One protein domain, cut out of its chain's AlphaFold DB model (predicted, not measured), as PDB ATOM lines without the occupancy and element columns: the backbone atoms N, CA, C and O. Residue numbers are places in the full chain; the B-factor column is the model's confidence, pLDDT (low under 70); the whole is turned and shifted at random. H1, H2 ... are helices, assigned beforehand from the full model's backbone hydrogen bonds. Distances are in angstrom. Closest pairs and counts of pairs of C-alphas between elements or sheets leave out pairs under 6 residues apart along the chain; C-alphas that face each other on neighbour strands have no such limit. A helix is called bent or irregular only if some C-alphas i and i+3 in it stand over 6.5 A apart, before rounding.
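This is residues 30 to 216 of the 226 residues of an uncharacterized protein of Acidobacteria bacterium (UniProt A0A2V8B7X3). Six long helices stand roughly side by side as an open C around a partly empty middle, in the order H3, H2, H7, H6, H5, H4, each running opposite to its neighbour; the C is open between H3 and H4. H7, the longest, lies in the wall of the C, and H1 packs on its last part, residues 206 to 213, at one end of the C. The 187 printed residues include seven named helices, H1 to H7 along the chain, and no named strand; the class is all helix. The whole is compact, with a radius of gyration of the C-alphas of 18.1 A and spans of 52 by 43 by 25 A.

H7, residues 184 to 215, runs 45.9 A from C-alpha 184 at (51.002, -12.893, 3.419) to C-alpha 215 at (61.697, 18.457, -28.377). H2 is residues 45 to 62, 26.5 A, and H3 is residues 75 to 101, 38.7 A. H6 is residues 158 to 178, 29.5 A; H5 is residues 141 to 156, 22.5 A; H4 is residues 112 to 131, 28.6 A. H1, residues 30 to 43, 17.6 A, begins with C-alpha 30 at (51.706, 14.867, -38.767). H1 is irregular, with C-alphas 38 and 41 8.0 A apart; H6 is irregular, with C-alphas 160 and 163 8.3 A apart; H2 is only just irregular, with C-alphas 47 and 50 6.8 A apart. H2 has a kink of 25 degrees near residue 52, and H6 one of 35 degrees near residue 165.

H7 is the hub and touches H1, H2 and H6. H2 and H7 touch at a shallow tilt of 20 degrees, opposite ways, the closest C-alphas being those of Gly 45 and Gly 203, 3.6 A apart. H2 and H3 form a hairpin, with the closest C-alphas, of Arg 47 and Ser 90, 4.6 A apart. H6 and H7 form a hairpin at 3 degrees, closest at C-alphas Val 167 and Gly 198, 5.1 A. H5 and H6 form another, closest at C-alphas Val 147 and Ala 168, 5.0 A. H4, with residues 122 to 130 alone, touches H5 in a hairpin at 37 degrees, only just a steep tilt; the C-alphas of Ala 126 and Ala 141 are closest, 5.2 A. H1 touches H7 at 34.8 degrees, only just a shallow tilt, opposite ways, closest at C-alphas Leu 43 and Asp 206, 4.9 A. H1 and H2 meet only through their link, and H3 and H4 are apart. Every O i to N i+4 pair is within hydrogen-bond range in H3, H4, H5 and H7, against 8 of 10 in H1, 11 of 14 in H2 and 13 of 17 in H6.

The C-alphas of Leu 30 and Asp 73 are the two farthest apart, 55.9 A. The printed part has no cut; the link from H2 to H3, residues 63 to 74, is long. Residues 113 to 118 of H4 stand free. Mean pLDDT of the printed part is 83.3, under 70 at residues 70 to 72, 104 to 112, 158 to 160 and 216.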
ATOM      1  N   LEU A  30      53.155  14.840 -38.929       76.69
ATOM      2  CA  LEU A  30      51.706  14.867 -38.767       76.69
ATOM      3  C   LEU A  30      51.212  13.755 -37.829       76.69
ATOM      4  O   LEU A  30      50.373  14.013 -36.962       76.69
ATOM      5  N   ASP A  31      51.738  12.537 -37.964       79.69
ATOM      6  CA  ASP A  31      51.408  11.424 -37.070       79.69
ATOM      7  C   ASP A  31      51.878  11.711 -35.644       79.69
ATOM      8  O   ASP A  31      51.132  11.478 -34.692       79.69
ATOM      9  N   ARG A  32      53.071  12.294 -35.481       77.75
ATOM     10  CA  ARG A  32      53.619  12.701 -34.182       77.75
ATOM     11  C   ARG A  32      52.722  13.730 -33.500       77.75
ATOM     12  O   ARG A  32      52.340  13.534 -32.346       77.75
ATOM     13  N   ILE A  33      52.352  14.804 -34.203       77.75
ATOM     14  CA  ILE A  33      51.462  15.850 -33.673       77.75
ATOM     15  C   ILE A  33      50.097  15.254 -33.325       77.75
ATOM     16  O   ILE A  33      49.575  15.505 -32.236       77.75
ATOM     17  N   ARG A  34      49.535  14.413 -34.204       79.81
ATOM     18  CA  ARG A  34      48.264  13.719 -33.959       79.81
ATOM     19  C   ARG A  34      48.348  12.839 -32.717       79.81
ATOM     20  O   ARG A  34      47.455  12.905 -31.876       79.81
ATOM     21  N   TYR A  35      49.423  12.073 -32.565       79.12
ATOM     22  CA  TYR A  35      49.651  11.203 -31.416       79.12
ATOM     23  C   TYR A  35      49.773  11.999 -30.118       79.12
ATOM     24  O   TYR A  35      49.065  11.711 -29.154       79.12
ATOM     25  N   VAL A  36      50.618  13.033 -30.084       81.38
ATOM     26  CA  VAL A  36      50.773  13.881 -28.895       81.38
ATOM     27  C   VAL A  36      49.443  14.525 -28.535       81.38
ATOM     28  O   VAL A  36      49.025  14.417 -27.391       81.38
ATOM     29  N   THR A  37      48.733  15.106 -29.502       77.75
ATOM     30  CA  THR A  37      47.436  15.759 -29.266       77.75
ATOM     31  C   THR A  37      46.391  14.772 -28.745       77.75
ATOM     32  O   THR A  37      45.625  15.081 -27.835       77.75
ATOM     33  N   GLN A  38      46.386  13.552 -29.280       78.50
ATOM     34  CA  GLN A  38      45.444  12.505 -28.910       78.50
ATOM     35  C   GLN A  38      45.711  11.913 -27.522       78.50
ATOM     36  O   GLN A  38      44.770  11.662 -26.771       78.50
ATOM     37  N   TYR A  39      46.977  11.677 -27.179       77.19
ATOM     38  CA  TYR A  39      47.366  11.009 -25.936       77.19
ATOM     39  C   TYR A  39      47.936  11.965 -24.890       77.19
ATOM     40  O   TYR A  39      48.419  11.501 -23.860       77.19
ATOM     41  N   TYR A  40      47.842  13.281 -25.102       77.62
ATOM     42  CA  TYR A  40      48.457  14.300 -24.251       77.62
ATOM     43  C   TYR A  40      48.150  14.099 -22.763       77.62
ATOM     44  O   TYR A  40      49.054  14.076 -21.933       77.62
ATOM     45  N   ALA A  41      46.880  13.869 -22.418       75.31
ATOM     46  CA  ALA A  41      46.461  13.660 -21.033       75.31
ATOM     47  C   ALA A  41      47.039  12.378 -20.402       75.31
ATOM     48  O   ALA A  41      47.269  12.354 -19.193       75.31
ATOM     49  N   HIS A  42      47.272  11.339 -21.208       76.31
ATOM     50  CA  HIS A  42      47.866  10.071 -20.776       76.31
ATOM     51  C   HIS A  42      49.393  10.149 -20.694       76.31
ATOM     52  O   HIS A  42      49.988   9.482 -19.861       76.31
ATOM     53  N   LEU A  43      50.019  10.987 -21.522       80.56
ATOM     54  CA  LEU A  43      51.466  11.209 -21.542       80.56
ATOM     55  C   LEU A  43      51.965  12.095 -20.387       80.56
ATOM     56  O   LEU A  43      53.169  12.222 -20.184       80.56
ATOM     57  N   GLN A  44      51.067  12.684 -19.590       82.38
ATOM     58  CA  GLN A  44      51.403  13.408 -18.354       82.38
ATOM     59  C   GLN A  44      51.786  12.442 -17.220       82.38
ATOM     60  O   GLN A  44      51.200  12.464 -16.134       82.38
ATOM     61  N   GLY A  45      52.764  11.576 -17.473       82.38
ATOM     62  CA  GLY A  45      53.089  10.437 -16.625       82.38
ATOM     63  C   GLY A  45      53.527  10.803 -15.205       82.38
ATOM     64  O   GLY A  45      53.238  10.054 -14.273       82.38
ATOM     65  N   LEU A  46      54.110  11.990 -14.981       87.81
ATOM     66  CA  LEU A  46      54.469  12.451 -13.627       87.81
ATOM     67  C   LEU A  46      53.273  12.505 -12.667       87.81
ATOM     68  O   LEU A  46      53.455  12.476 -11.456       87.81
ATOM     69  N   ARG A  47      52.042  12.534 -13.180       87.12
ATOM     70  CA  ARG A  47      50.820  12.465 -12.371       87.12
ATOM     71  C   ARG A  47      50.657  11.144 -11.616       87.12
ATOM     72  O   ARG A  47      49.905  11.117 -10.645       87.12
ATOM     73  N   LEU A  48      51.329  10.078 -12.055       86.94
ATOM     74  CA  LEU A  48      51.311   8.751 -11.429       86.94
ATOM     75  C   LEU A  48      52.372   8.601 -10.330       86.94
ATOM     76  O   LEU A  48      52.223   7.760  -9.447       86.94
ATOM     77  N   VAL A  49      53.418   9.432 -10.354       90.38
ATOM     78  CA  VAL A  49      54.558   9.362  -9.425       90.38
ATOM     79  C   VAL A  49      54.146   9.499  -7.954       90.38
ATOM     80  O   VAL A  49      54.592   8.672  -7.163       90.38
ATOM     81  N   PRO A  50      53.277  10.451  -7.546       92.31
ATOM     82  CA  PRO A  50      52.868  10.566  -6.144       92.31
ATOM     83  C   PRO A  50      52.212   9.291  -5.611       92.31
ATOM     84  O   PRO A  50      52.462   8.887  -4.480       92.31
ATOM     85  N   LEU A  51      51.406   8.635  -6.449       90.25
ATOM     86  CA  LEU A  51      50.766   7.378  -6.090       90.25
ATOM     87  C   LEU A  51      51.797   6.245  -6.019       90.25
ATOM     88  O   LEU A  51      51.788   5.475  -5.065       90.25
ATOM     89  N   GLY A  52      52.732   6.183  -6.972       90.12
ATOM     90  CA  GLY A  52      53.834   5.221  -6.939       90.12
ATOM     91  C   GLY A  52      54.679   5.325  -5.665       90.12
ATOM     92  O   GLY A  52      54.964   4.313  -5.030       90.12
ATOM     93  N   LEU A  53      55.012   6.549  -5.244       93.56
ATOM     94  CA  LEU A  53      55.746   6.806  -4.001       93.56
ATOM     95  C   LEU A  53      54.978   6.355  -2.757       93.56
ATOM     96  O   LEU A  53      55.591   5.808  -1.846       93.56
ATOM     97  N   LEU A  54      53.656   6.546  -2.721       93.06
ATOM     98  CA  LEU A  54      52.826   6.077  -1.612       93.06
ATOM     99  C   LEU A  54      52.888   4.552  -1.462       93.06
ATOM    100  O   LEU A  54      53.088   4.058  -0.356       93.06
ATOM    101  N   PHE A  55      52.766   3.812  -2.566       92.31
ATOM    102  CA  PHE A  55      52.889   2.351  -2.552       92.31
ATOM    103  C   PHE A  55      54.293   1.901  -2.126       92.31
ATOM    104  O   PHE A  55      54.426   1.006  -1.300       92.31
ATOM    105  N   LEU A  56      55.352   2.564  -2.597       93.50
ATOM    106  CA  LEU A  56      56.715   2.258  -2.149       93.50
ATOM    107  C   LEU A  56      56.923   2.553  -0.654       93.50
ATOM    108  O   LEU A  56      57.592   1.783   0.033       93.50
ATOM    109  N   ALA A  57      56.330   3.630  -0.132       92.25
ATOM    110  CA  ALA A  57      56.349   3.928   1.297       92.25
ATOM    111  C   ALA A  57      55.581   2.870   2.106       92.25
ATOM    112  O   ALA A  57      56.049   2.460   3.166       92.25
ATOM    113  N   ALA A  58      54.449   2.381   1.586       89.94
ATOM    114  CA  ALA A  58      53.689   1.293   2.199       89.94
ATOM    115  C   ALA A  58      54.494  -0.010   2.237       89.94
ATOM    116  O   ALA A  58      54.571  -0.643   3.291       89.94
ATOM    117  N   ALA A  59      55.181  -0.353   1.146       90.56
ATOM    118  CA  ALA A  59      56.087  -1.494   1.105       90.56
ATOM    119  C   ALA A  59      57.214  -1.376   2.141       90.56
ATOM    120  O   ALA A  59      57.453  -2.319   2.893       90.56
ATOM    121  N   ALA A  60      57.878  -0.215   2.203       91.12
ATOM    122  CA  ALA A  60      58.966   0.038   3.149       91.12
ATOM    123  C   ALA A  60      58.492  -0.020   4.609       91.12
ATOM    124  O   ALA A  60      59.212  -0.491   5.485       91.12
ATOM    125  N   TRP A  61      57.272   0.444   4.880       90.50
ATOM    126  CA  TRP A  61      56.666   0.339   6.203       90.50
ATOM    127  C   TRP A  61      56.363  -1.121   6.569       90.50
ATOM    128  O   TRP A  61      56.779  -1.584   7.630       90.50
ATOM    129  N   ARG A  62      55.741  -1.890   5.664       86.56
ATOM    130  CA  ARG A  62      55.441  -3.322   5.873       86.56
ATOM    131  C   ARG A  62      56.689  -4.189   6.025       86.56
ATOM    132  O   ARG A  62      56.658  -5.178   6.747       86.56
ATOM    133  N   SER A  63      57.789  -3.831   5.362       87.06
ATOM    134  CA  SER A  63      59.071  -4.533   5.498       87.06
ATOM    135  C   SER A  63      59.857  -4.137   6.753       87.06
ATOM    136  O   SER A  63      60.955  -4.652   6.963       87.06
ATOM    137  N   GLY A  64      59.335  -3.212   7.569       85.88
ATOM    138  CA  GLY A  64      60.002  -2.694   8.763       85.88
ATOM    139  C   GLY A  64      61.158  -1.733   8.473       85.88
ATOM    140  O   GLY A  64      61.886  -1.360   9.387       85.88
ATOM    141  N   TRP A  65      61.349  -1.323   7.214       87.94
ATOM    142  CA  TRP A  65      62.387  -0.360   6.825       87.94
ATOM    143  C   TRP A  65      62.011   1.076   7.188       87.94
ATOM    144  O   TRP A  65      62.888   1.907   7.421       87.94
ATOM    145  N   LEU A  66      60.713   1.375   7.227       86.88
ATOM    146  CA  LEU A  66      60.179   2.676   7.602       86.88
ATOM    147  C   LEU A  66      59.345   2.536   8.875       86.88
ATOM    148  O   LEU A  66      58.310   1.877   8.874       86.88
ATOM    149  N   VAL A  67      59.765   3.196   9.953       83.31
ATOM    150  CA  VAL A  67      59.004   3.241  11.206       83.31
ATOM    151  C   VAL A  67      58.270   4.575  11.284       83.31
ATOM    152  O   VAL A  67      58.887   5.629  11.419       83.31
ATOM    153  N   LEU A  68      56.942   4.529  11.183       79.12
ATOM    154  CA  LEU A  68      56.069   5.695  11.318       79.12
ATOM    155  C   LEU A  68      55.402   5.678  12.704       79.12
ATOM    156  O   LEU A  68      54.702   4.710  13.024       79.12
ATOM    157  N   PRO A  69      55.584   6.717  13.539       73.81
ATOM    158  CA  PRO A  69      54.962   6.776  14.858       73.81
ATOM    159  C   PRO A  69      53.430   6.788  14.730       73.81
ATOM    160  O   PRO A  69      52.866   7.583  13.983       73.81
ATOM    161  N   GLY A  70      52.753   5.879  15.440       69.50
ATOM    162  CA  GLY A  70      51.291   5.727  15.403       69.50
ATOM    163  C   GLY A  70      50.729   4.991  14.177       69.50
ATOM    164  O   GLY A  70      49.515   4.827  14.081       69.50
ATOM    165  N   ALA A  71      51.573   4.524  13.249       69.25
ATOM    166  CA  ALA A  71      51.112   3.812  12.054       69.25
ATOM    167  C   ALA A  71      50.727   2.347  12.313       69.25
ATOM    168  O   ALA A  71      49.918   1.812  11.563       69.25
ATOM    169  N   ALA A  72      51.261   1.714  13.366       69.56
ATOM    170  CA  ALA A  72      50.915   0.334  13.725       69.56
ATOM    171  C   ALA A  72      49.415   0.182  14.033       69.56
ATOM    172  O   ALA A  72      48.764  -0.708  13.497       69.56
ATOM    173  N   ASP A  73      48.849   1.124  14.790       73.62
ATOM    174  CA  ASP A  73      47.444   1.078  15.215       73.62
ATOM    175  C   ASP A  73      46.488   1.717  14.189       73.62
ATOM    176  O   ASP A  73      45.269   1.638  14.321       73.62
ATOM    177  N   ARG A  74      47.030   2.414  13.179       80.44
ATOM    178  CA  ARG A  74      46.271   3.236  12.215       80.44
ATOM    179  C   ARG A  74      46.795   3.104  10.785       80.44
ATOM    180  O   ARG A  74      46.849   4.088  10.041       80.44
ATOM    181  N   ALA A  75      47.165   1.883  10.403       78.69
ATOM    182  CA  ALA A  75      47.723   1.552   9.093       78.69
ATOM    183  C   ALA A  75      46.843   2.055   7.932       78.69
ATOM    184  O   ALA A  75      47.313   2.675   6.980       78.69
ATOM    185  N   GLU A  76      45.534   1.844   8.046       82.50
ATOM    186  CA  GLU A  76      44.570   2.229   7.017       82.50
ATOM    187  C   GLU A  76      44.452   3.750   6.882       82.50
ATOM    188  O   GLU A  76      44.449   4.282   5.773       82.50
ATOM    189  N   TYR A  77      44.420   4.476   8.002       85.94
ATOM    190  CA  TYR A  77      44.237   5.927   7.997       85.94
ATOM    191  C   TYR A  77      45.424   6.669   7.391       85.94
ATOM    192  O   TYR A  77      45.215   7.622   6.640       85.94
ATOM    193  N   TRP A  78      46.664   6.254   7.688       88.44
ATOM    194  CA  TRP A  78      47.830   6.915   7.097       88.44
ATOM    195  C   TRP A  78      47.903   6.641   5.592       88.44
ATOM    196  O   TRP A  78      48.204   7.558   4.828       88.44
ATOM    197  N   PHE A  79      47.561   5.423   5.154       87.81
ATOM    198  CA  PHE A  79      47.540   5.084   3.733       87.81
ATOM    199  C   PHE A  79      46.444   5.858   2.994       87.81
ATOM    200  O   PHE A  79      46.719   6.479   1.970       87.81
ATOM    201  N   VAL A  80      45.221   5.899   3.533       89.75
ATOM    202  CA  VAL A  80      44.099   6.666   2.964       89.75
ATOM    203  C   VAL A  80      44.408   8.165   2.941       89.75
ATOM    204  O   VAL A  80      44.167   8.832   1.935       89.75
ATOM    205  N   GLY A  81      44.989   8.707   4.014       91.50
ATOM    206  CA  GLY A  81      45.442  10.097   4.057       91.50
ATOM    207  C   GLY A  81      46.505  10.385   2.993       91.50
ATOM    208  O   GLY A  81      46.371  11.330   2.215       91.50
ATOM    209  N   GLY A  82      47.519   9.524   2.895       91.44
ATOM    210  CA  GLY A  82      48.554   9.592   1.865       91.44
ATOM    211  C   GLY A  82      47.994   9.478   0.446       91.44
ATOM    212  O   GLY A  82      48.451  10.183  -0.452       91.44
ATOM    213  N   PHE A  83      46.959   8.663   0.243       91.06
ATOM    214  CA  PHE A  83      46.269   8.499  -1.035       91.06
ATOM    215  C   PHE A  83      45.586   9.792  -1.481       91.06
ATOM    216  O   PHE A  83      45.792  10.247  -2.609       91.06
ATOM    217  N   TRP A  84      44.843  10.446  -0.585       91.38
ATOM    218  CA  TRP A  84      44.231  11.743  -0.876       91.38
ATOM    219  C   TRP A  84      45.269  12.834  -1.151       91.38
ATOM    220  O   TRP A  84      45.102  13.620  -2.087       91.38
ATOM    221  N   ILE A  85      46.376  12.842  -0.404       92.38
ATOM    222  CA  ILE A  85      47.503  13.751  -0.656       92.38
ATOM    223  C   ILE A  85      48.100  13.490  -2.047       92.38
ATOM    224  O   ILE A  85      48.284  14.430  -2.821       92.38
ATOM    225  N   ALA A  86      48.348  12.228  -2.405       91.12
ATOM    226  CA  ALA A  86      48.886  11.846  -3.710       91.12
ATOM    227  C   ALA A  86      47.970  12.290  -4.863       91.12
ATOM    228  O   ALA A  86      48.454  12.815  -5.870       91.12
ATOM    229  N   ILE A  87      46.648  12.157  -4.704       88.62
ATOM    230  CA  ILE A  87      45.658  12.684  -5.654       88.62
ATOM    231  C   ILE A  87      45.773  14.208  -5.766       88.62
ATOM    232  O   ILE A  87      45.859  14.732  -6.879       88.62
ATOM    233  N   GLY A  88      45.815  14.923  -4.638       91.31
ATOM    234  CA  GLY A  88      45.968  16.381  -4.617       91.31
ATOM    235  C   GLY A  88      47.220  16.844  -5.368       91.31
ATOM    236  O   GLY A  88      47.148  17.714  -6.241       91.31
ATOM    237  N   VAL A  89      48.358  16.190  -5.117       92.38
ATOM    238  CA  VAL A  89      49.620  16.443  -5.829       92.38
ATOM    239  C   VAL A  89      49.486  16.123  -7.321       92.38
ATOM    240  O   VAL A  89      49.957  16.893  -8.156       92.38
ATOM    241  N   SER A  90      48.795  15.044  -7.695       88.44
ATOM    242  CA  SER A  90      48.540  14.692  -9.100       88.44
ATOM    243  C   SER A  90      47.757  15.783  -9.848       88.44
ATOM    244  O   SER A  90      48.086  16.121 -10.993       88.44
ATOM    245  N   PHE A  91      46.755  16.393  -9.204       88.06
ATOM    246  CA  PHE A  91      46.023  17.537  -9.761       88.06
ATOM    247  C   PHE A  91      46.896  18.787  -9.873       88.06
ATOM    248  O   PHE A  91      46.850  19.475 -10.896       88.06
ATOM    249  N   TRP A  92      47.732  19.055  -8.873       90.94
ATOM    250  CA  TRP A  92      48.686  20.159  -8.929       90.94
ATOM    251  C   TRP A  92      49.697  19.990 -10.079       90.94
ATOM    252  O   TRP A  92      49.916  20.923 -10.856       90.94
ATOM    253  N   ILE A  93      50.236  18.780 -10.273       87.81
ATOM    254  CA  ILE A  93      51.114  18.442 -11.406       87.81
ATOM    255  C   ILE A  93      50.383  18.665 -12.733       87.81
ATOM    256  O   ILE A  93      50.933  19.285 -13.645       87.81
ATOM    257  N   ARG A  94      49.123  18.224 -12.850       85.56
ATOM    258  CA  ARG A  94      48.301  18.470 -14.046       85.56
ATOM    259  C   ARG A  94      48.178  19.963 -14.351       85.56
ATOM    260  O   ARG A  94      48.364  20.359 -15.501       85.56
ATOM    261  N   ALA A  95      47.892  20.785 -13.341       86.12
ATOM    262  CA  ALA A  95      47.804  22.234 -13.503       86.12
ATOM    263  C   ALA A  95      49.143  22.829 -13.971       86.12
ATOM    264  O   ALA A  95      49.164  23.691 -14.848       86.12
ATOM    265  N   ARG A  96      50.275  22.327 -13.458       88.69
ATOM    266  CA  ARG A  96      51.610  22.721 -13.930       88.69
ATOM    267  C   ARG A  96      51.824  22.388 -15.411       88.69
ATOM    268  O   ARG A  96      52.271  23.265 -16.143       88.69
ATOM    269  N   TYR A  97      51.473  21.184 -15.874       85.44
ATOM    270  CA  TYR A  97      51.566  20.837 -17.304       85.44
ATOM    271  C   TYR A  97      50.712  21.757 -18.175       85.44
ATOM    272  O   TYR A  97      51.163  22.202 -19.227       85.44
ATOM    273  N   GLN A  98      49.494  22.067 -17.729       84.56
ATOM    274  CA  GLN A  98      48.602  22.976 -18.452       84.56
ATOM    275  C   GLN A  98      49.176  24.391 -18.552       84.56
ATOM    276  O   GLN A  98      49.012  25.038 -19.580       84.56
ATOM    277  N   ARG A  99      49.882  24.860 -17.517       84.62
ATOM    278  CA  ARG A  99      50.590  26.148 -17.556       84.62
ATOM    279  C   ARG A  99      51.809  26.124 -18.481       84.62
ATOM    280  O   ARG A  99      52.075  27.126 -19.125       84.62
ATOM    281  N   GLN A 100      52.549  25.014 -18.535       82.25
ATOM    282  CA  GLN A 100      53.799  24.924 -19.303       82.25
ATOM    283  C   GLN A 100      53.593  24.676 -20.801       82.25
ATOM    284  O   GLN A 100      54.318  25.242 -21.609       82.25
ATOM    285  N   PHE A 101      52.628  23.836 -21.172       78.50
ATOM    286  CA  PHE A 101      52.428  23.401 -22.562       78.50
ATOM    287  C   PHE A 101      51.044  23.775 -23.115       78.50
ATOM    288  O   PHE A 101      50.687  23.379 -24.222       78.50
ATOM    289  N   GLY A 102      50.241  24.513 -22.345       74.31
ATOM    290  CA  GLY A 102      48.889  24.904 -22.726       74.31
ATOM    291  C   GLY A 102      47.848  23.790 -22.571       74.31
ATOM    292  O   GLY A 102      48.085  22.720 -21.996       74.31
ATOM    293  N   HIS A 103      46.640  24.070 -23.065       72.88
ATOM    294  CA  HIS A 103      45.494  23.168 -22.993       72.88
ATOM    295  C   HIS A 103      45.187  22.574 -24.370       72.88
ATOM    296  O   HIS A 103      44.608  23.239 -25.224       72.88
ATOM    297  N   LEU A 104      45.538  21.304 -24.574       66.56
ATOM    298  CA  LEU A 104      45.119  20.553 -25.756       66.56
ATOM    299  C   LEU A 104      43.777  19.880 -25.464       66.56
ATOM    300  O   LEU A 104      43.669  19.063 -24.545       66.56
ATOM    301  N   ARG A 105      42.740  20.242 -26.230       64.38
ATOM    302  CA  ARG A 105      41.452  19.548 -26.168       64.38
ATOM    303  C   ARG A 105      41.621  18.160 -26.797       64.38
ATOM    304  O   ARG A 105      42.104  18.084 -27.927       64.38
ATOM    305  N   PRO A 106      41.244  17.075 -26.102       63.41
ATOM    306  CA  PRO A 106      41.257  15.752 -26.706       63.41
ATOM    307  C   PRO A 106      40.319  15.731 -27.917       63.41
ATOM    308  O   PRO A 106      39.273  16.384 -27.918       63.41
ATOM    309  N   LEU A 107      40.704  14.981 -28.950       64.38
ATOM    310  CA  LEU A 107      39.880  14.795 -30.142       64.38
ATOM    311  C   LEU A 107      38.497  14.232 -29.751       64.38
ATOM    312  O   LEU A 107      38.424  13.323 -28.912       64.38
ATOM    313  N   PRO A 108      37.401  14.739 -30.347       55.22
ATOM    314  CA  PRO A 108      36.056  14.247 -30.066       55.22
ATOM    315  C   PRO A 108      35.967  12.734 -30.334       55.22
ATOM    316  O   PRO A 108      36.464  12.240 -31.342       55.22
ATOM    317  N   GLY A 109      35.371  11.988 -29.397       58.41
ATOM    318  CA  GLY A 109      35.153  10.537 -29.503       58.41
ATOM    319  C   GLY A 109      36.164   9.637 -28.776       58.41
ATOM    320  O   GLY A 109      35.864   8.470 -28.547       58.41
ATOM    321  N   ARG A 110      37.325  10.141 -28.329       61.38
ATOM    322  CA  ARG A 110      38.275   9.368 -27.497       61.38
ATOM    323  C   ARG A 110      38.441  10.016 -26.136       61.38
ATOM    324  O   ARG A 110      39.395  10.738 -25.870       61.38
ATOM    325  N   ASN A 111      37.460   9.752 -25.278       64.81
ATOM    326  CA  ASN A 111      37.427  10.273 -23.922       64.81
ATOM    327  C   ASN A 111      38.082   9.263 -22.970       64.81
ATOM    328  O   ASN A 111      37.627   8.123 -22.875       64.81
ATOM    329  N   GLY A 112      39.125   9.678 -22.242       65.69
ATOM    330  CA  GLY A 112      39.828   8.814 -21.279       65.69
ATOM    331  C   GLY A 112      38.910   8.231 -20.194       65.69
ATOM    332  O   GLY A 112      39.222   7.194 -19.617       65.69
ATOM    333  N   PHE A 113      37.745   8.851 -19.981       74.06
ATOM    334  CA  PHE A 113      36.666   8.338 -19.143       74.06
ATOM    335  C   PHE A 113      36.200   6.936 -19.559       74.06
ATOM    336  O   PHE A 113      36.119   6.059 -18.710       74.06
ATOM    337  N   TRP A 114      35.950   6.690 -20.850       77.19
ATOM    338  CA  TRP A 114      35.460   5.386 -21.315       77.19
ATOM    339  C   TRP A 114      36.514   4.294 -21.194       77.19
ATOM    340  O   TRP A 114      36.187   3.167 -20.843       77.19
ATOM    341  N   PHE A 115      37.783   4.636 -21.422       75.06
ATOM    342  CA  PHE A 115      38.885   3.711 -21.172       75.06
ATOM    343  C   PHE A 115      38.963   3.337 -19.686       75.06
ATOM    344  O   PHE A 115      39.061   2.160 -19.351       75.06
ATOM    345  N   PHE A 116      38.862   4.327 -18.793       75.19
ATOM    346  CA  PHE A 116      38.849   4.089 -17.351       75.19
ATOM    347  C   PHE A 116      37.637   3.259 -16.911       75.19
ATOM    348  O   PHE A 116      37.799   2.317 -16.145       75.19
ATOM    349  N   MET A 117      36.443   3.558 -17.429       81.44
ATOM    350  CA  MET A 117      35.229   2.792 -17.133       81.44
ATOM    351  C   MET A 117      35.295   1.365 -17.675       81.44
ATOM    352  O   MET A 117      34.876   0.443 -16.985       81.44
ATOM    353  N   GLY A 118      35.870   1.163 -18.862       84.50
ATOM    354  CA  GLY A 118      36.127  -0.167 -19.410       84.50
ATOM    355  C   GLY A 118      37.090  -0.968 -18.534       84.50
ATOM    356  O   GLY A 118      36.786  -2.100 -18.176       84.50
ATOM    357  N   LEU A 119      38.209  -0.364 -18.116       81.88
ATOM    358  CA  LEU A 119      39.151  -0.994 -17.187       81.88
ATOM    359  C   LEU A 119      38.483  -1.341 -15.851       81.88
ATOM    360  O   LEU A 119      38.639  -2.458 -15.365       81.88
ATOM    361  N   LEU A 120      37.718  -0.408 -15.280       83.44
ATOM    362  CA  LEU A 120      36.976  -0.627 -14.042       83.44
ATOM    363  C   LEU A 120      35.989  -1.791 -14.191       83.44
ATOM    364  O   LEU A 120      35.981  -2.686 -13.353       83.44
ATOM    365  N   ALA A 121      35.209  -1.822 -15.273       87.06
ATOM    366  CA  ALA A 121      34.275  -2.906 -15.557       87.06
ATOM    367  C   ALA A 121      34.988  -4.259 -15.717       87.06
ATOM    368  O   ALA A 121      34.513  -5.255 -15.178       87.06
ATOM    369  N   CYS A 122      36.145  -4.306 -16.388       87.75
ATOM    370  CA  CYS A 122      36.949  -5.525 -16.494       87.75
ATOM    371  C   CYS A 122      37.456  -6.004 -15.128       87.75
ATOM    372  O   CYS A 122      37.389  -7.196 -14.847       87.75
ATOM    373  N   VAL A 123      37.936  -5.095 -14.274       85.12
ATOM    374  CA  VAL A 123      38.405  -5.440 -12.923       85.12
ATOM    375  C   VAL A 123      37.252  -5.941 -12.054       85.12
ATOM    376  O   VAL A 123      37.384  -6.986 -11.425       85.12
ATOM    377  N   LEU A 124      36.111  -5.247 -12.049       87.00
ATOM    378  CA  LEU A 124      34.928  -5.661 -11.288       87.00
ATOM    379  C   LEU A 124      34.353  -6.987 -11.799       87.00
ATOM    380  O   LEU A 124      33.999  -7.850 -11.004       87.00
ATOM    381  N   GLY A 125      34.301  -7.183 -13.119       86.56
ATOM    382  CA  GLY A 125      33.875  -8.446 -13.718       86.56
ATOM    383  C   GLY A 125      34.815  -9.601 -13.375       86.56
ATOM    384  O   GLY A 125      34.355 -10.700 -13.082       86.56
ATOM    385  N   ALA A 126      36.126  -9.351 -13.353       86.81
ATOM    386  CA  ALA A 126      37.119 -10.333 -12.929       86.81
ATOM    387  C   ALA A 126      36.962 -10.704 -11.446       86.81
ATOM    388  O   ALA A 126      36.977 -11.890 -11.128       86.81
ATOM    389  N   LEU A 127      36.728  -9.723 -10.567       87.38
ATOM    390  CA  LEU A 127      36.414  -9.965  -9.153       87.38
ATOM    391  C   LEU A 127      35.144 -10.806  -8.990       87.38
ATOM    392  O   LEU A 127      35.170 -11.810  -8.290       87.38
ATOM    393  N   ALA A 128      34.065 -10.460  -9.693       88.12
ATOM    394  CA  ALA A 128      32.819 -11.221  -9.632       88.12
ATOM    395  C   ALA A 128      32.999 -12.679 -10.108       88.12
ATOM    396  O   ALA A 128      32.414 -13.601  -9.544       88.12
ATOM    397  N   LEU A 129      33.826 -12.916 -11.135       88.25
ATOM    398  CA  LEU A 129      34.154 -14.273 -11.591       88.25
ATOM    399  C   LEU A 129      34.991 -15.053 -10.571       88.25
ATOM    400  O   LEU A 129      34.793 -16.262 -10.432       88.25
ATOM    401  N   GLU A 130      35.916 -14.380  -9.885       88.69
ATOM    402  CA  GLU A 130      36.724 -14.951  -8.801       88.69
ATOM    403  C   GLU A 130      35.847 -15.336  -7.606       88.69
ATOM    404  O   GLU A 130      35.916 -16.475  -7.150       88.69
ATOM    405  N   GLU A 131      34.947 -14.448  -7.177       88.06
ATOM    406  CA  GLU A 131      34.012 -14.689  -6.069       88.06
ATOM    407  C   GLU A 131      33.063 -15.863  -6.335       88.06
ATOM    408  O   GLU A 131      32.807 -16.673  -5.447       88.06
ATOM    409  N   VAL A 132      32.568 -16.003  -7.569       91.19
ATOM    410  CA  VAL A 132      31.672 -17.109  -7.959       91.19
ATOM    411  C   VAL A 132      32.459 -18.396  -8.287       91.19
ATOM    412  O   VAL A 132      31.880 -19.395  -8.714       91.19
ATOM    413  N   GLY A 133      33.786 -18.406  -8.105       84.56
ATOM    414  CA  GLY A 133      34.640 -19.578  -8.330       84.56
ATOM    415  C   GLY A 133      34.739 -20.010  -9.798       84.56
ATOM    416  O   GLY A 133      35.146 -21.131 -10.093       84.56
ATOM    417  N   ARG A 134      34.354 -19.138 -10.735       86.38
ATOM    418  CA  ARG A 134      34.406 -19.384 -12.189       86.38
ATOM    419  C   ARG A 134      35.690 -18.878 -12.828       86.38
ATOM    420  O   ARG A 134      35.837 -18.930 -14.048       86.38
ATOM    421  N   TRP A 135      36.595 -18.345 -12.021       86.50
ATOM    422  CA  TRP A 135      37.854 -17.817 -12.495       86.50
ATOM    423  C   TRP A 135      38.790 -18.960 -12.926       86.50
ATOM    424  O   TRP A 135      39.162 -19.794 -12.101       86.50
ATOM    425  N   PRO A 136      39.164 -19.034 -14.217       79.62
ATOM    426  CA  PRO A 136      39.858 -20.200 -14.762       79.62
ATOM    427  C   PRO A 136      41.365 -20.172 -14.489       79.62
ATOM    428  O   PRO A 136      42.054 -21.173 -14.685       79.62
ATOM    429  N   PHE A 137      41.901 -19.024 -14.073       77.88
ATOM    430  CA  PHE A 137      43.317 -18.881 -13.779       77.88
ATOM    431  C   PHE A 137      43.546 -19.079 -12.295       77.88
ATOM    432  O   PHE A 137      42.825 -18.562 -11.456       77.88
ATOM    433  N   ALA A 138      44.628 -19.750 -11.937       77.56
ATOM    434  CA  ALA A 138      44.907 -19.961 -10.529       77.56
ATOM    435  C   ALA A 138      45.520 -18.702  -9.848       77.56
ATOM    436  O   ALA A 138      46.018 -18.794  -8.729       77.56
ATOM    437  N   ALA A 139      45.658 -17.577 -10.562       79.38
ATOM    438  CA  ALA A 139      46.201 -16.296 -10.082       79.38
ATOM    439  C   ALA A 139      45.055 -15.316  -9.799       79.38
ATOM    440  O   ALA A 139      44.019 -15.441 -10.437       79.38
ATOM    441  N   ARG A 140      45.244 -14.319  -8.923       82.06
ATOM    442  CA  ARG A 140      44.179 -13.350  -8.585       82.06
ATOM    443  C   ARG A 140      43.652 -12.629  -9.826       82.06
ATOM    444  O   ARG A 140      44.443 -12.133 -10.639       82.06
ATOM    445  N   ALA A 141      42.336 -12.527  -9.958       82.94
ATOM    446  CA  ALA A 141      41.705 -12.095 -11.198       82.94
ATOM    447  C   ALA A 141      42.025 -10.646 -11.611       82.94
ATOM    448  O   ALA A 141      42.373 -10.422 -12.778       82.94
ATOM    449  N   PRO A 142      42.051  -9.661 -10.688       81.44
ATOM    450  CA  PRO A 142      42.426  -8.286 -11.020       81.44
ATOM    451  C   PRO A 142      43.842  -8.159 -11.585       81.44
ATOM    452  O   PRO A 142      44.079  -7.360 -12.490       81.44
ATOM    453  N   LEU A 143      44.791  -8.958 -11.082       82.00
ATOM    454  CA  LEU A 143      46.183  -8.909 -11.531       82.00
ATOM    455  C   LEU A 143      46.316  -9.363 -12.984       82.00
ATOM    456  O   LEU A 143      47.040  -8.739 -13.755       82.00
ATOM    457  N   VAL A 144      45.584 -10.407 -13.377       85.69
ATOM    458  CA  VAL A 144      45.591 -10.905 -14.760       85.69
ATOM    459  C   VAL A 144      45.017  -9.862 -15.720       85.69
ATOM    460  O   VAL A 144      45.598  -9.633 -16.780       85.69
ATOM    461  N   VAL A 145      43.935  -9.176 -15.334       85.62
ATOM    462  CA  VAL A 145      43.378  -8.060 -16.120       85.62
ATOM    463  C   VAL A 145      44.412  -6.948 -16.289       85.62
ATOM    464  O   VAL A 145      44.653  -6.498 -17.409       85.62
ATOM    465  N   VAL A 146      45.070  -6.540 -15.199       84.44
ATOM    466  CA  VAL A 146      46.108  -5.501 -15.230       84.44
ATOM    467  C   VAL A 146      47.260  -5.900 -16.156       84.44
ATOM    468  O   VAL A 146      47.634  -5.112 -17.024       84.44
ATOM    469  N   VAL A 147      47.783  -7.125 -16.041       87.62
ATOM    470  CA  VAL A 147      48.837  -7.644 -16.931       87.62
ATOM    471  C   VAL A 147      48.390  -7.593 -18.389       87.62
ATOM    472  O   VAL A 147      49.129  -7.082 -19.230       87.62
ATOM    473  N   GLY A 148      47.177  -8.067 -18.690       85.88
ATOM    474  CA  GLY A 148      46.626  -8.062 -20.043       85.88
ATOM    475  C   GLY A 148      46.547  -6.656 -20.633       85.88
ATOM    476  O   GLY A 148      46.992  -6.431 -21.759       85.88
ATOM    477  N   CYS A 149      46.067  -5.681 -19.859       85.25
ATOM    478  CA  CYS A 149      46.015  -4.283 -20.281       85.25
ATOM    479  C   CYS A 149      47.411  -3.684 -20.511       85.25
ATOM    480  O   CYS A 149      47.617  -2.989 -21.507       85.25
ATOM    481  N   LEU A 150      48.375  -3.951 -19.622       85.19
ATOM    482  CA  LEU A 150      49.750  -3.455 -19.751       85.19
ATOM    483  C   LEU A 150      50.462  -4.072 -20.963       85.19
ATOM    484  O   LEU A 150      51.117  -3.354 -21.722       85.19
ATOM    485  N   MET A 151      50.291  -5.380 -21.182       87.31
ATOM    486  CA  MET A 151      50.804  -6.071 -22.368       87.31
ATOM    487  C   MET A 151      50.180  -5.512 -23.641       87.31
ATOM    488  O   MET A 151      50.909  -5.164 -24.567       87.31
ATOM    489  N   TYR A 152      48.853  -5.360 -23.675       85.88
ATOM    490  CA  TYR A 152      48.158  -4.760 -24.810       85.88
ATOM    491  C   TYR A 152      48.695  -3.360 -25.110       85.88
ATOM    492  O   TYR A 152      49.033  -3.069 -26.252       85.88
ATOM    493  N   LEU A 153      48.847  -2.507 -24.094       82.81
ATOM    494  CA  LEU A 153      49.330  -1.141 -24.280       82.81
ATOM    495  C   LEU A 153      50.787  -1.095 -24.767       82.81
ATOM    496  O   LEU A 153      51.130  -0.259 -25.606       82.81
ATOM    497  N   GLY A 154      51.635  -1.998 -24.268       80.88
ATOM    498  CA  GLY A 154      53.019  -2.136 -24.715       80.88
ATOM    499  C   GLY A 154      53.134  -2.639 -26.158       80.88
ATOM    500  O   GLY A 154      53.949  -2.123 -26.918       80.88
ATOM    501  N   LEU A 155      52.295  -3.599 -26.559       85.19
ATOM    502  CA  LEU A 155      52.297  -4.171 -27.909       85.19
ATOM    503  C   LEU A 155      51.630  -3.244 -28.936       85.19
ATOM    504  O   LEU A 155      52.192  -3.007 -30.002       85.19
ATOM    505  N   ALA A 156      50.474  -2.660 -28.608       80.12
ATOM    506  CA  ALA A 156      49.688  -1.820 -29.517       80.12
ATOM    507  C   ALA A 156      50.386  -0.501 -29.892       80.12
ATOM    508  O   ALA A 156      50.113   0.069 -30.946       80.12
ATOM    509  N   HIS A 157      51.291  -0.008 -29.041       73.44
ATOM    510  CA  HIS A 157      52.069   1.212 -29.288       73.44
ATOM    511  C   HIS A 157      53.555   0.941 -29.586       73.44
ATOM    512  O   HIS A 157      54.348   1.885 -29.665       73.44
ATOM    513  N   GLY A 158      53.932  -0.330 -29.766       69.94
ATOM    514  CA  GLY A 158      55.264  -0.757 -30.192       69.94
ATOM    515  C   GLY A 158      56.406  -0.150 -29.371       69.94
ATOM    516  O   GLY A 158      56.413  -0.169 -28.140       69.94
ATOM    517  N   ALA A 159      57.406   0.411 -30.062       68.00
ATOM    518  CA  ALA A 159      58.626   0.917 -29.429       68.00
ATOM    519  C   ALA A 159      58.417   2.098 -28.467       68.00
ATOM    520  O   ALA A 159      59.248   2.296 -27.581       68.00
ATOM    521  N   LEU A 160      57.315   2.843 -28.598       69.38
ATOM    522  CA  LEU A 160      57.069   4.058 -27.821       69.38
ATOM    523  C   LEU A 160      56.691   3.758 -26.365       69.38
ATOM    524  O   LEU A 160      56.957   4.572 -25.487       69.38
ATOM    525  N   ARG A 161      56.089   2.595 -26.093       80.69
ATOM    526  CA  ARG A 161      55.541   2.235 -24.772       80.69
ATOM    527  C   ARG A 161      56.107   0.931 -24.208       80.69
ATOM    528  O   ARG A 161      55.484   0.296 -23.361       80.69
ATOM    529  N   LYS A 162      57.320   0.550 -24.627       84.19
ATOM    530  CA  LYS A 162      58.018  -0.668 -24.164       84.19
ATOM    531  C   LYS A 162      58.132  -0.765 -22.639       84.19
ATOM    532  O   LYS A 162      58.143  -1.868 -22.103       84.19
ATOM    533  N   HIS A 163      58.172   0.361 -21.924       84.94
ATOM    534  CA  HIS A 163      58.211   0.373 -20.459       84.94
ATOM    535  C   HIS A 163      56.983  -0.276 -19.812       84.94
ATOM    536  O   HIS A 163      57.120  -0.855 -18.740       84.94
ATOM    537  N   TYR A 164      55.822  -0.286 -20.471       86.31
ATOM    538  CA  TYR A 164      54.643  -1.008 -19.986       86.31
ATOM    539  C   TYR A 164      54.814  -2.533 -20.030       86.31
ATOM    540  O   TYR A 164      54.267  -3.225 -19.175       86.31
ATOM    541  N   LEU A 165      55.631  -3.061 -20.953       87.44
ATOM    542  CA  LEU A 165      55.982  -4.486 -20.970       87.44
ATOM    543  C   LEU A 165      56.856  -4.853 -19.770       87.44
ATOM    544  O   LEU A 165      56.641  -5.895 -19.166       87.44
ATOM    545  N   ILE A 166      57.793  -3.979 -19.383       87.25
ATOM    546  CA  ILE A 166      58.626  -4.186 -18.187       87.25
ATOM    547  C   ILE A 166      57.735  -4.304 -16.946       87.25
ATOM    548  O   ILE A 166      57.897  -5.232 -16.157       87.25
ATOM    549  N   VAL A 167      56.753  -3.406 -16.807       88.00
ATOM    550  CA  VAL A 167      55.787  -3.467 -15.701       88.00
ATOM    551  C   VAL A 167      54.944  -4.744 -15.775       88.00
ATOM    552  O   VAL A 167      54.777  -5.414 -14.763       88.00
ATOM    553  N   ALA A 168      54.468  -5.132 -16.963       88.50
ATOM    554  CA  ALA A 168      53.706  -6.369 -17.136       88.50
ATOM    555  C   ALA A 168      54.503  -7.614 -16.710       88.50
ATOM    556  O   ALA A 168      53.986  -8.450 -15.971       88.50
ATOM    557  N   PHE A 169      55.774  -7.715 -17.112       90.06
ATOM    558  CA  PHE A 169      56.651  -8.814 -16.703       90.06
ATOM    559  C   PHE A 169      56.941  -8.805 -15.198       90.06
ATOM    560  O   PHE A 169      56.989  -9.873 -14.595       90.06
ATOM    561  N   ALA A 170      57.074  -7.633 -14.572       88.62
ATOM    562  CA  ALA A 170      57.220  -7.541 -13.119       88.62
ATOM    563  C   ALA A 170      55.977  -8.074 -12.383       88.62
ATOM    564  O   ALA A 170      56.107  -8.834 -11.423       88.62
ATOM    565  N   VAL A 171      54.772  -7.746 -12.865       87.94
ATOM    566  CA  VAL A 171      53.517  -8.272 -12.300       87.94
ATOM    567  C   VAL A 171      53.379  -9.781 -12.544       87.94
ATOM    568  O   VAL A 171      52.962 -10.507 -11.646       87.94
ATOM    569  N   LEU A 172      53.787 -10.288 -13.711       88.88
ATOM    570  CA  LEU A 172      53.857 -11.734 -13.959       88.88
ATOM    571  C   LEU A 172      54.835 -12.436 -13.006       88.88
ATOM    572  O   LEU A 172      54.521 -13.504 -12.483       88.88
ATOM    573  N   GLY A 173      55.989 -11.821 -12.736       87.25
ATOM    574  CA  GLY A 173      56.948 -12.302 -11.745       87.25
ATOM    575  C   GLY A 173      56.341 -12.390 -10.344       87.25
ATOM    576  O   GLY A 173      56.523 -13.399  -9.670       87.25
ATOM    577  N   LEU A 174      55.550 -11.391  -9.936       86.44
ATOM    578  CA  LEU A 174      54.801 -11.416  -8.674       86.44
ATOM    579  C   LEU A 174      53.795 -12.572  -8.620       86.44
ATOM    580  O   LEU A 174      53.760 -13.296  -7.628       86.44
ATOM    581  N   ILE A 175      53.018 -12.782  -9.688       86.25
ATOM    582  CA  ILE A 175      52.077 -13.911  -9.786       86.25
ATOM    583  C   ILE A 175      52.822 -15.251  -9.653       86.25
ATOM    584  O   ILE A 175      52.361 -16.161  -8.963       86.25
ATOM    585  N   GLY A 176      53.990 -15.375 -10.289       85.44
ATOM    586  CA  GLY A 176      54.860 -16.543 -10.154       85.44
ATOM    587  C   GLY A 176      55.421 -16.707  -8.740       85.44
ATOM    588  O   GLY A 176      55.476 -17.817  -8.228       85.44
ATOM    589  N   ALA A 177      55.782 -15.616  -8.068       84.12
ATOM    590  CA  ALA A 177      56.301 -15.655  -6.705       84.12
ATOM    591  C   ALA A 177      55.225 -16.046  -5.677       84.12
ATOM    592  O   ALA A 177      55.505 -16.817  -4.761       84.12
ATOM    593  N   GLN A 178      53.978 -15.597  -5.856       82.19
ATOM    594  CA  GLN A 178      52.834 -16.004  -5.025       82.19
ATOM    595  C   GLN A 178      52.627 -17.526  -5.026       82.19
ATOM    596  O   GLN A 178      52.293 -18.112  -3.999       82.19
ATOM    597  N   ARG A 179      52.899 -18.193  -6.156       81.00
ATOM    598  CA  ARG A 179      52.827 -19.662  -6.265       81.00
ATOM    599  C   ARG A 179      53.826 -20.402  -5.393       81.00
ATOM    600  O   ARG A 179      53.581 -21.555  -5.064       81.00
ATOM    601  N   LEU A 180      54.934 -19.760  -5.040       84.19
ATOM    602  CA  LEU A 180      55.989 -20.368  -4.235       84.19
ATOM    603  C   LEU A 180      55.665 -20.348  -2.730       84.19
ATOM    604  O   LEU A 180      56.504 -20.750  -1.932       84.19
ATOM    605  N   GLY A 181      54.464 -19.899  -2.338       81.94
ATOM    606  CA  GLY A 181      54.011 -19.935  -0.946       81.94
ATOM    607  C   GLY A 181      54.637 -18.845  -0.078       81.94
ATOM    608  O   GLY A 181      55.028 -19.104   1.058       81.94
ATOM    609  N   LEU A 182      54.769 -17.625  -0.613       81.75
ATOM    610  CA  LEU A 182      55.214 -16.473   0.172       81.75
ATOM    611  C   LEU A 182      54.279 -16.226   1.363       81.75
ATOM    612  O   LEU A 182      53.069 -16.424   1.271       81.75
ATOM    613  N   SER A 183      54.838 -15.752   2.481       86.38
ATOM    614  CA  SER A 183      54.016 -15.316   3.607       86.38
ATOM    615  C   SER A 183      53.137 -14.119   3.203       86.38
ATOM    616  O   SER A 183      53.586 -13.293   2.398       86.38
ATOM    617  N   PRO A 184      51.930 -13.969   3.781       81.94
ATOM    618  CA  PRO A 184      51.002 -12.893   3.419       81.94
ATOM    619  C   PRO A 184      51.618 -11.488   3.512       81.94
ATOM    620  O   PRO A 184      51.395 -10.654   2.637       81.94
ATOM    621  N   ASP A 185      52.456 -11.241   4.523       83.62
ATOM    622  CA  ASP A 185      53.110  -9.941   4.718       83.62
ATOM    623  C   ASP A 185      54.121  -9.625   3.610       83.62
ATOM    624  O   ASP A 185      54.178  -8.504   3.099       83.62
ATOM    625  N   ARG A 186      54.904 -10.630   3.196       85.38
ATOM    626  CA  ARG A 186      55.874 -10.491   2.100       85.38
ATOM    627  C   ARG A 186      55.170 -10.347   0.762       85.38
ATOM    628  O   ARG A 186      55.637  -9.587  -0.079       85.38
ATOM    629  N   GLU A 187      54.057 -11.048   0.571       84.81
ATOM    630  CA  GLU A 187      53.224 -10.911  -0.620       84.81
ATOM    631  C   GLU A 187      52.669  -9.488  -0.748       84.81
ATOM    632  O   GLU A 187      52.789  -8.888  -1.815       84.81
ATOM    633  N   GLN A 188      52.119  -8.923   0.333       84.62
ATOM    634  CA  GLN A 188      51.600  -7.551   0.330       84.62
ATOM    635  C   GLN A 188      52.709  -6.522   0.091       84.62
ATOM    636  O   GLN A 188      52.550  -5.642  -0.753       84.62
ATOM    637  N   ALA A 189      53.859  -6.660   0.756       87.19
ATOM    638  CA  ALA A 189      54.995  -5.770   0.525       87.19
ATOM    639  C   ALA A 189      55.512  -5.862  -0.923       87.19
ATOM    640  O   ALA A 189      55.775  -4.839  -1.549       87.19
ATOM    641  N   LEU A 190      55.624  -7.071  -1.486       88.56
ATOM    642  CA  LEU A 190      56.072  -7.264  -2.867       88.56
ATOM    643  C   LEU A 190      55.059  -6.712  -3.877       88.56
ATOM    644  O   LEU A 190      55.458  -6.106  -4.869       88.56
ATOM    645  N   PHE A 191      53.761  -6.872  -3.610       88.19
ATOM    646  CA  PHE A 191      52.701  -6.238  -4.389       88.19
ATOM    647  C   PHE A 191      52.859  -4.714  -4.393       88.19
ATOM    648  O   PHE A 191      52.919  -4.114  -5.465       88.19
ATOM    649  N   ASP A 192      53.019  -4.102  -3.219       89.38
ATOM    650  CA  ASP A 192      53.208  -2.657  -3.077       89.38
ATOM    651  C   ASP A 192      54.477  -2.174  -3.816       89.38
ATOM    652  O   ASP A 192      54.444  -1.153  -4.505       89.38
ATOM    653  N   VAL A 193      55.577  -2.943  -3.781       91.94
ATOM    654  CA  VAL A 193      56.794  -2.654  -4.567       91.94
ATOM    655  C   VAL A 193      56.526  -2.709  -6.068       91.94
ATOM    656  O   VAL A 193      56.947  -1.813  -6.801       91.94
ATOM    657  N   VAL A 194      55.850  -3.753  -6.547       90.62
ATOM    658  CA  VAL A 194      55.602  -3.956  -7.980       90.62
ATOM    659  C   VAL A 194      54.654  -2.893  -8.525       90.62
ATOM    660  O   VAL A 194      54.923  -2.324  -9.583       90.62
ATOM    661  N   ILE A 195      53.585  -2.570  -7.797       88.12
ATOM    662  CA  ILE A 195      52.650  -1.508  -8.179       88.12
ATOM    663  C   ILE A 195      53.328  -0.141  -8.086       88.12
ATOM    664  O   ILE A 195      53.301   0.621  -9.053       88.12
ATOM    665  N   GLY A 196      53.989   0.161  -6.968       89.06
ATOM    666  CA  GLY A 196      54.672   1.435  -6.757       89.06
ATOM    667  C   GLY A 196      55.780   1.682  -7.778       89.06
ATOM    668  O   GLY A 196      55.792   2.703  -8.467       89.06
ATOM    669  N   GLY A 197      56.670   0.705  -7.953       90.56
ATOM    670  CA  GLY A 197      57.732   0.731  -8.956       90.56
ATOM    671  C   GLY A 197      57.186   0.772 -10.384       90.56
ATOM    672  O   GLY A 197      57.680   1.540 -11.209       90.56
ATOM    673  N   GLY A 198      56.121   0.020 -10.669       88.56
ATOM    674  CA  GLY A 198      55.443   0.029 -11.961       88.56
ATOM    675  C   GLY A 198      54.875   1.401 -12.324       88.56
ATOM    676  O   GLY A 198      55.113   1.892 -13.428       88.56
ATOM    677  N   LEU A 199      54.201   2.063 -11.380       88.88
ATOM    678  CA  LEU A 199      53.697   3.430 -11.540       88.88
ATOM    679  C   LEU A 199      54.831   4.437 -11.761       88.88
ATOM    680  O   LEU A 199      54.688   5.340 -12.586       88.88
ATOM    681  N   MET A 200      55.967   4.269 -11.080       91.25
ATOM    682  CA  MET A 200      57.152   5.110 -11.283       91.25
ATOM    683  C   MET A 200      57.749   4.921 -12.681       91.25
ATOM    684  O   MET A 200      58.018   5.902 -13.373       91.25
ATOM    685  N   ILE A 201      57.926   3.672 -13.124       90.12
ATOM    686  CA  ILE A 201      58.448   3.346 -14.457       90.12
ATOM    687  C   ILE A 201      57.506   3.879 -15.540       90.12
ATOM    688  O   ILE A 201      57.967   4.538 -16.473       90.12
ATOM    689  N   ALA A 202      56.198   3.649 -15.400       86.69
ATOM    690  CA  ALA A 202      55.189   4.140 -16.331       86.69
ATOM    691  C   ALA A 202      55.146   5.669 -16.372       86.69
ATOM    692  O   ALA A 202      55.235   6.265 -17.445       86.69
ATOM    693  N   GLY A 203      55.097   6.311 -15.205       87.12
ATOM    694  CA  GLY A 203      55.010   7.759 -15.098       87.12
ATOM    695  C   GLY A 203      56.246   8.484 -15.631       87.12
ATOM    696  O   GLY A 203      56.132   9.452 -16.382       87.12
ATOM    697  N   LEU A 204      57.442   8.001 -15.292       89.06
ATOM    698  CA  LEU A 204      58.691   8.566 -15.805       89.06
ATOM    699  C   LEU A 204      58.899   8.240 -17.290       89.06
ATOM    700  O   LEU A 204      59.447   9.063 -18.022       89.06
ATOM    701  N   GLY A 205      58.491   7.050 -17.737       86.94
ATOM    702  CA  GLY A 205      58.538   6.647 -19.141       86.94
ATOM    703  C   GLY A 205      57.680   7.555 -20.016       86.94
ATOM    704  O   GLY A 205      58.173   8.100 -21.002       86.94
ATOM    705  N   ASP A 206      56.437   7.793 -19.600       87.00
ATOM    706  CA  ASP A 206      55.495   8.643 -20.325       87.00
ATOM    707  C   ASP A 206      55.933  10.118 -20.334       87.00
ATOM    708  O   ASP A 206      55.854  10.759 -21.382       87.00
ATOM    709  N   ASP A 207      56.484  10.650 -19.232       86.81
ATOM    710  CA  ASP A 207      57.032  12.019 -19.217       86.81
ATOM    711  C   ASP A 207      58.252  12.172 -20.137       86.81
ATOM    712  O   ASP A 207      58.349  13.135 -20.900       86.81
ATOM    713  N   ARG A 208      59.184  11.209 -20.112       86.88
ATOM    714  CA  ARG A 208      60.342  11.225 -21.021       86.88
ATOM    715  C   ARG A 208      59.901  11.120 -22.474       86.88
ATOM    716  O   ARG A 208      60.461  11.815 -23.320       86.88
ATOM    717  N   LEU A 209      58.910  10.278 -22.759       85.75
ATOM    718  CA  LEU A 209      58.331  10.152 -24.089       85.75
ATOM    719  C   LEU A 209      57.706  11.479 -24.535       85.75
ATOM    720  O   LEU A 209      58.015  11.948 -25.625       85.75
ATOM    721  N   LEU A 210      56.904  12.123 -23.682       85.12
ATOM    722  CA  LEU A 210      56.296  13.420 -23.977       85.12
ATOM    723  C   LEU A 210      57.353  14.478 -24.304       85.12
ATOM    724  O   LEU A 210      57.257  15.144 -25.331       85.12
ATOM    725  N   ARG A 211      58.389  14.603 -23.467       85.06
ATOM    726  CA  ARG A 211      59.472  15.573 -23.688       85.06
ATOM    727  C   ARG A 211      60.215  15.312 -24.993       85.06
ATOM    728  O   ARG A 211      60.462  16.261 -25.723       85.06
ATOM    729  N   ARG A 212      60.517  14.049 -25.316       83.81
ATOM    730  CA  ARG A 212      61.143  13.678 -26.597       83.81
ATOM    731  C   ARG A 212      60.264  14.067 -27.784       83.81
ATOM    732  O   ARG A 212      60.757  14.684 -28.719       83.81
ATOM    733  N   LEU A 213      58.967  13.767 -27.721       82.25
ATOM    734  CA  LEU A 213      58.029  14.087 -28.799       82.25
ATOM    735  C   LEU A 213      57.833  15.600 -28.991       82.25
ATOM    736  O   LEU A 213      57.571  16.026 -30.110       82.25
ATOM    737  N   LEU A 214      57.971  16.399 -27.925       79.06
ATOM    738  CA  LEU A 214      57.895  17.864 -27.978       79.06
ATOM    739  C   LEU A 214      59.219  18.534 -28.380       79.06
ATOM    740  O   LEU A 214      59.192  19.627 -28.935       79.06
ATOM    741  N   GLN A 215      60.365  17.914 -28.080       74.88
ATOM    742  CA  GLN A 215      61.697  18.457 -28.377       74.88
ATOM    743  C   GLN A 215      62.240  18.042 -29.743       74.88
ATOM    744  O   GLN A 215      63.162  18.702 -30.211       74.88
ATOM    745  N   SER A 216      61.729  16.971 -30.368       58.06
ATOM    746  CA  SER A 216      62.211  16.534 -31.683       58.06
ATOM    747  C   SER A 216      62.035  17.659 -32.708       58.06
ATOM    748  O   SER A 216      60.898  17.959 -33.093       58.06
TER     749      SER A 216